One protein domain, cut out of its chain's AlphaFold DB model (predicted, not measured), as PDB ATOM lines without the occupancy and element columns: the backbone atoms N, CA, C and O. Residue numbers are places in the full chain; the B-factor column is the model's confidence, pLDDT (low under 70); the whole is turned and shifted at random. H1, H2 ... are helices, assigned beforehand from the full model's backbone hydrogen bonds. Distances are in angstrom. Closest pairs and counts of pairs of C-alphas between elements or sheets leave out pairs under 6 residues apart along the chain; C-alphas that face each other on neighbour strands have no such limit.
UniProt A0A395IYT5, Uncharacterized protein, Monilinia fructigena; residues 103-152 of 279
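AT A GLANCE: This is residues 103 to 152 of the 279 residues of an uncharacterized protein of Monilinia fructigena (UniProt A0A395IYT5). Going along the printed part from its first residue, you trace an open, square-cornered U of three helices: H1 is one leg, the long H2 is the crossbar, and H3 is the other leg. The two legs extend from opposite ends of H2 to the same side of it, meeting it only at corners, and the space between the legs is empty. The printed part has 50 residues with three named helices, H1, H2 and H3 in that order, and no named strand; its class is all helix. The whole is extended, with a radius of gyration of the C-alphas of 16.5 A, and its flat outline spans 42 by 25 by 12 A.

IN THESE COORDINATES: Find C-alpha 103 at (58.030, -9.099, -2.569), where H1 begins; it takes residues 103 to 116, Trp 103 to Ala 116, and is 19.3 A long from first to last C-alpha. Pass Ser 117 and you come to C-alpha 118 at (52.696, -0.990, 18.650), the first of H2, which takes residues 118 to 136 and is 26.7 A long. H2 is the longest helix, with 19 residues. After Asn 137, H3 takes residues 138 to 152 and runs 19.5 A to C-alpha 152 at (20.587, 0.227, -3.438).

HOW THE PARTS SIT: Look first at the tight link at Ser 117, where H1 ends and H2 follows: the two helices are close but not clearly touching, and their closest C-alphas, those of Phe 114 and Trp 120, are 6.5 A apart. The lines of H1 and H2 are about perpendicular, at 84 degrees. At the next link, Asn 137, H2 and H3 are also close but not clearly touching, and their closest C-alphas, those of Thr 135 and Lys 141, are 6.4 A apart. Their lines are about perpendicular, at 79 degrees. H1 and H3 are apart. In the backbones of H1, H2 and H3, every O i to N i+4 pair is within hydrogen-bond range.

THE WHOLE: The two C-alphas farthest apart are those of Val 105 and Thr 149, at 42.5 A, while the first and last printed C-alphas, of Trp 103 and Gly 152, are 38.6 A apart. The printed part has no cut, and the links from H1 to H2 and from H2 to H3 are both tight, one residue each. Look along the chain and you find that residues 103 to 134, 136 to 142 and 145 to 152 stand free. In the B-factor column the mean pLDDT of the printed part is 72.3, and 15 residues are under 70: residues 117 to 120, 131 to 134 and 146 to 152.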
ATOM      1  N   TRP A 103      59.331  -9.132  -3.225       76.12
ATOM      2  CA  TRP A 103      58.030  -9.099  -2.569       76.12
ATOM      3  C   TRP A 103      58.080  -9.692  -1.163       76.12
ATOM      4  O   TRP A 103      57.516  -9.108  -0.248       76.12
ATOM      5  N   GLN A 104      58.793 -10.802  -0.962       73.06
ATOM      6  CA  GLN A 104      59.004 -11.368   0.366       73.06
ATOM      7  C   GLN A 104      59.748 -10.397   1.268       73.06
ATOM      8  O   GLN A 104      59.262 -10.144   2.358       73.06
ATOM      9  N   VAL A 105      60.843  -9.789   0.807       78.88
ATOM     10  CA  VAL A 105      61.576  -8.775   1.580       78.88
ATOM     11  C   VAL A 105      60.654  -7.613   1.943       78.88
ATOM     12  O   VAL A 105      60.580  -7.239   3.103       78.88
ATOM     13  N   PHE A 106      59.861  -7.105   0.997       81.38
ATOM     14  CA  PHE A 106      58.864  -6.073   1.279       81.38
ATOM     15  C   PHE A 106      57.817  -6.520   2.306       81.38
ATOM     16  O   PHE A 106      57.531  -5.779   3.240       81.38
ATOM     17  N   THR A 107      57.250  -7.720   2.171       81.19
ATOM     18  CA  THR A 107      56.245  -8.222   3.116       81.19
ATOM     19  C   THR A 107      56.840  -8.549   4.476       81.19
ATOM     20  O   THR A 107      56.175  -8.334   5.476       81.19
ATOM     21  N   GLU A 108      58.078  -9.029   4.535       79.19
ATOM     22  CA  GLU A 108      58.788  -9.335   5.770       79.19
ATOM     23  C   GLU A 108      59.177  -8.052   6.492       79.19
ATOM     24  O   GLU A 108      58.961  -7.969   7.697       79.19
ATOM     25  N   THR A 109      59.666  -7.040   5.771       87.88
ATOM     26  CA  THR A 109      59.920  -5.706   6.319       87.88
ATOM     27  C   THR A 109      58.617  -5.064   6.762       87.88
ATOM     28  O   THR A 109      58.518  -4.630   7.899       87.88
ATOM     29  N   LEU A 110      57.566  -5.071   5.940       78.00
ATOM     30  CA  LEU A 110      56.266  -4.566   6.372       78.00
ATOM     31  C   LEU A 110      55.747  -5.326   7.586       78.00
ATOM     32  O   LEU A 110      55.234  -4.700   8.495       78.00
ATOM     33  N   GLN A 111      55.874  -6.647   7.640       81.00
ATOM     34  CA  GLN A 111      55.379  -7.439   8.759       81.00
ATOM     35  C   GLN A 111      56.234  -7.259  10.022       81.00
ATOM     36  O   GLN A 111      55.681  -7.299  11.123       81.00
ATOM     37  N   SER A 112      57.552  -7.063   9.899       81.12
ATOM     38  CA  SER A 112      58.442  -6.785  11.031       81.12
ATOM     39  C   SER A 112      58.210  -5.383  11.567       81.12
ATOM     40  O   SER A 112      58.016  -5.237  12.771       81.12
ATOM     41  N   GLU A 113      58.124  -4.391  10.679       78.50
ATOM     42  CA  GLU A 113      57.768  -3.019  11.021       78.50
ATOM     43  C   GLU A 113      56.368  -2.987  11.628       78.50
ATOM     44  O   GLU A 113      56.198  -2.431  12.697       78.50
ATOM     45  N   PHE A 114      55.375  -3.687  11.076       74.62
ATOM     46  CA  PHE A 114      54.000  -3.731  11.594       74.62
ATOM     47  C   PHE A 114      53.870  -4.424  12.957       74.62
ATOM     48  O   PHE A 114      53.059  -4.016  13.786       74.62
ATOM     49  N   LYS A 115      54.672  -5.461  13.233       72.12
ATOM     50  CA  LYS A 115      54.738  -6.097  14.564       72.12
ATOM     51  C   LYS A 115      55.492  -5.238  15.576       72.12
ATOM     52  O   LYS A 115      55.099  -5.199  16.741       72.12
ATOM     53  N   ALA A 116      56.560  -4.566  15.145       74.69
ATOM     54  CA  ALA A 116      57.267  -3.569  15.946       74.69
ATOM     55  C   ALA A 116      56.390  -2.328  16.190       74.69
ATOM     56  O   ALA A 116      56.484  -1.687  17.236       74.69
ATOM     57  N   SER A 117      55.454  -2.066  15.277       61.41
ATOM     58  CA  SER A 117      54.471  -0.997  15.327       61.41
ATOM     59  C   SER A 117      53.351  -1.310  16.324       61.41
ATOM     60  O   SER A 117      52.172  -1.408  15.979       61.41
ATOM     61  N   LYS A 118      53.683  -1.350  17.616       63.88
ATOM     62  CA  LYS A 118      52.696  -0.990  18.650       63.88
ATOM     63  C   LYS A 118      52.079   0.384  18.348       63.88
ATOM     64  O   LYS A 118      50.892   0.571  18.578       63.88
ATOM     65  N   GLU A 119      52.845   1.274  17.720       67.12
ATOM     66  CA  GLU A 119      52.381   2.547  17.166       67.12
ATOM     67  C   GLU A 119      51.433   2.413  15.972       67.12
ATOM     68  O   GLU A 119      50.636   3.311  15.775       67.12
ATOM     69  N   TRP A 120      51.444   1.327  15.187       66.81
ATOM     70  CA  TRP A 120      50.440   1.108  14.130       66.81
ATOM     71  C   TRP A 120      49.125   0.668  14.743       66.81
ATOM     72  O   TRP A 120      48.074   1.071  14.268       66.81
ATOM     73  N   ASN A 121      49.164  -0.129  15.809       73.19
ATOM     74  CA  ASN A 121      47.954  -0.478  16.538       73.19
ATOM     75  C   ASN A 121      47.387   0.758  17.254       73.19
ATOM     76  O   ASN A 121      46.188   0.988  17.197       73.19
ATOM     77  N   GLU A 122      48.249   1.604  17.827       80.25
ATOM     78  CA  GLU A 122      47.861   2.905  18.385       80.25
ATOM     79  C   GLU A 122      47.383   3.874  17.294       80.25
ATOM     80  O   GLU A 122      46.337   4.479  17.451       80.25
ATOM     81  N   SER A 123      48.047   3.944  16.138       74.81
ATOM     82  CA  SER A 123      47.630   4.767  14.992       74.81
ATOM     83  C   SER A 123      46.343   4.246  14.371       74.81
ATOM     84  O   SER A 123      45.516   5.031  13.947       74.81
ATOM     85  N   THR A 124      46.126   2.931  14.339       71.81
ATOM     86  CA  THR A 124      44.882   2.309  13.866       71.81
ATOM     87  C   THR A 124      43.775   2.497  14.881       71.81
ATOM     88  O   THR A 124      42.627   2.645  14.492       71.81
ATOM     89  N   LYS A 125      44.097   2.538  16.174       84.19
ATOM     90  CA  LYS A 125      43.144   2.837  17.234       84.19
ATOM     91  C   LYS A 125      42.780   4.320  17.263       84.19
ATOM     92  O   LYS A 125      41.601   4.621  17.308       84.19
ATOM     93  N   GLN A 126      43.740   5.226  17.108       77.06
ATOM     94  CA  GLN A 126      43.521   6.666  16.939       77.06
ATOM     95  C   GLN A 126      42.800   6.971  15.631       77.06
ATOM     96  O   GLN A 126      41.921   7.825  15.591       77.06
ATOM     97  N   LEU A 127      43.106   6.236  14.563       75.69
ATOM     98  CA  LEU A 127      42.351   6.297  13.321       75.69
ATOM     99  C   LEU A 127      40.972   5.667  13.492       75.69
ATOM    100  O   LEU A 127      40.056   6.146  12.858       75.69
ATOM    101  N   ALA A 128      40.774   4.635  14.315       74.25
ATOM    102  CA  ALA A 128      39.457   4.050  14.580       74.25
ATOM    103  C   ALA A 128      38.591   4.982  15.443       74.25
ATOM    104  O   ALA A 128      37.414   5.175  15.154       74.25
ATOM    105  N   GLU A 129      39.184   5.619  16.450       76.88
ATOM    106  CA  GLU A 129      38.567   6.669  17.264       76.88
ATOM    107  C   GLU A 129      38.269   7.914  16.408       76.88
ATOM    108  O   GLU A 129      37.154   8.436  16.430       76.88
ATOM    109  N   GLY A 130      39.204   8.326  15.547       73.81
ATOM    110  CA  GLY A 130      39.003   9.370  14.540       73.81
ATOM    111  C   GLY A 130      38.039   8.964  13.418       73.81
ATOM    112  O   GLY A 130      37.334   9.808  12.877       73.81
ATOM    113  N   ALA A 131      37.931   7.675  13.088       64.94
ATOM    114  CA  ALA A 131      37.014   7.137  12.085       64.94
ATOM    115  C   ALA A 131      35.585   7.074  12.609       64.94
ATOM    116  O   ALA A 131      34.661   7.177  11.804       64.94
ATOM    117  N   HIS A 132      35.380   6.955  13.923       67.00
ATOM    118  CA  HIS A 132      34.076   7.210  14.526       67.00
ATOM    119  C   HIS A 132      33.659   8.668  14.297       67.00
ATOM    120  O   HIS A 132      32.590   8.901  13.739       67.00
ATOM    121  N   GLN A 133      34.546   9.633  14.555       67.25
ATOM    122  CA  GLN A 133      34.275  11.055  14.285       67.25
ATOM    123  C   GLN A 133      34.116  11.367  12.786       67.25
ATOM    124  O   GLN A 133      33.299  12.195  12.388       67.25
ATOM    125  N   PHE A 134      34.855  10.670  11.923       66.44
ATOM    126  CA  PHE A 134      34.747  10.805  10.474       66.44
ATOM    127  C   PHE A 134      33.471  10.152   9.935       66.44
ATOM    128  O   PHE A 134      32.822  10.716   9.071       66.44
ATOM    129  N   THR A 135      33.054   8.999  10.461       70.12
ATOM    130  CA  THR A 135      31.788   8.347  10.077       70.12
ATOM    131  C   THR A 135      30.582   9.158  10.546       70.12
ATOM    132  O   THR A 135      29.534   9.137   9.902       70.12
ATOM    133  N   GLU A 136      30.732   9.911  11.633       75.44
ATOM    134  CA  GLU A 136      29.719  10.842  12.118       75.44
ATOM    135  C   GLU A 136      29.661  12.154  11.323       75.44
ATOM    136  O   GLU A 136      28.622  12.817  11.349       75.44
ATOM    137  N   ASN A 137      30.709  12.493  10.563       86.12
ATOM    138  CA  ASN A 137      30.748  13.675   9.706       86.12
ATOM    139  C   ASN A 137      29.716  13.571   8.568       86.12
ATOM    140  O   ASN A 137      29.668  12.588   7.821       86.12
ATOM    141  N   GLU A 138      28.925  14.628   8.394       76.50
ATOM    142  CA  GLU A 138      27.888  14.751   7.366       76.50
ATOM    143  C   GLU A 138      28.404  14.486   5.943       76.50
ATOM    144  O   GLU A 138      27.708  13.864   5.143       76.50
ATOM    145  N   ASN A 139      29.649  14.849   5.626       78.31
ATOM    146  CA  ASN A 139      30.231  14.599   4.300       78.31
ATOM    147  C   ASN A 139      30.444  13.105   4.024       78.31
ATOM    148  O   ASN A 139      30.286  12.633   2.899       78.31
ATOM    149  N   VAL A 140      30.774  12.345   5.064       74.88
ATOM    150  CA  VAL A 140      31.058  10.910   4.982       74.88
ATOM    151  C   VAL A 140      29.768  10.116   5.034       74.88
ATOM    152  O   VAL A 140      29.621   9.153   4.284       74.88
ATOM    153  N   LYS A 141      28.794  10.558   5.837       79.31
ATOM    154  CA  LYS A 141      27.421  10.051   5.770       79.31
ATOM    155  C   LYS A 141      26.820  10.281   4.395       79.31
ATOM    156  O   LYS A 141      26.257   9.350   3.843       79.31
ATOM    157  N   ARG A 142      27.010  11.459   3.798       79.94
ATOM    158  CA  ARG A 142      26.539  11.762   2.442       79.94
ATOM    159  C   ARG A 142      27.239  10.915   1.386       79.94
ATOM    160  O   ARG A 142      26.578  10.448   0.470       79.94
ATOM    161  N   ALA A 143      28.543  10.679   1.512       73.88
ATOM    162  CA  ALA A 143      29.274   9.788   0.613       73.88
ATOM    163  C   ALA A 143      28.812   8.327   0.751       73.88
ATOM    164  O   ALA A 143      28.592   7.658  -0.255       73.88
ATOM    165  N   ARG A 144      28.600   7.845   1.986       76.31
ATOM    166  CA  ARG A 144      28.027   6.516   2.250       76.31
ATOM    167  C   ARG A 144      26.602   6.409   1.734       76.31
ATOM    168  O   ARG A 144      26.302   5.443   1.058       76.31
ATOM    169  N   GLN A 145      25.763   7.407   1.974       74.81
ATOM    170  CA  GLN A 145      24.395   7.457   1.473       74.81
ATOM    171  C   GLN A 145      24.363   7.528  -0.046       74.81
ATOM    172  O   GLN A 145      23.605   6.791  -0.640       74.81
ATOM    173  N   ALA A 146      25.203   8.336  -0.694       63.28
ATOM    174  CA  ALA A 146      25.301   8.378  -2.152       63.28
ATOM    175  C   ALA A 146      25.761   7.029  -2.723       63.28
ATOM    176  O   ALA A 146      25.282   6.588  -3.766       63.28
ATOM    177  N   PHE A 147      26.667   6.343  -2.025       53.75
ATOM    178  CA  PHE A 147      27.104   5.006  -2.398       53.75
ATOM    179  C   PHE A 147      26.010   3.957  -2.164       53.75
ATOM    180  O   PHE A 147      25.796   3.103  -3.017       53.75
ATOM    181  N   GLU A 148      25.276   4.032  -1.054       62.25
ATOM    182  CA  GLU A 148      24.150   3.157  -0.718       62.25
ATOM    183  C   GLU A 148      22.923   3.420  -1.590       62.25
ATOM    184  O   GLU A 148      22.222   2.477  -1.921       62.25
ATOM    185  N   THR A 149      22.665   4.653  -2.021       59.88
ATOM    186  CA  THR A 149      21.578   4.976  -2.953       59.88
ATOM    187  C   THR A 149      21.928   4.506  -4.356       59.88
ATOM    188  O   THR A 149      21.088   3.911  -5.021       59.88
ATOM    189  N   THR A 150      23.186   4.664  -4.773       50.56
ATOM    190  CA  THR A 150      23.674   4.154  -6.064       50.56
ATOM    191  C   THR A 150      23.741   2.621  -6.080       50.56
ATOM    192  O   THR A 150      23.384   1.992  -7.072       50.56
ATOM    193  N   THR A 151      24.126   1.990  -4.965       49.69
ATOM    194  CA  THR A 151      24.178   0.520  -4.824       49.69
ATOM    195  C   THR A 151      22.791  -0.082  -4.550       49.69
ATOM    196  O   THR A 151      22.488  -1.190  -4.985       49.69
ATOM    197  N   GLY A 152      21.924   0.649  -3.851       45.47
ATOM    198  CA  GLY A 152      20.587   0.227  -3.438       45.47
ATOM    199  C   GLY A 152      19.540   0.355  -4.540       45.47
ATOM    200  O   GLY A 152      18.658  -0.496  -4.631       45.47
TER     201      GLY A 152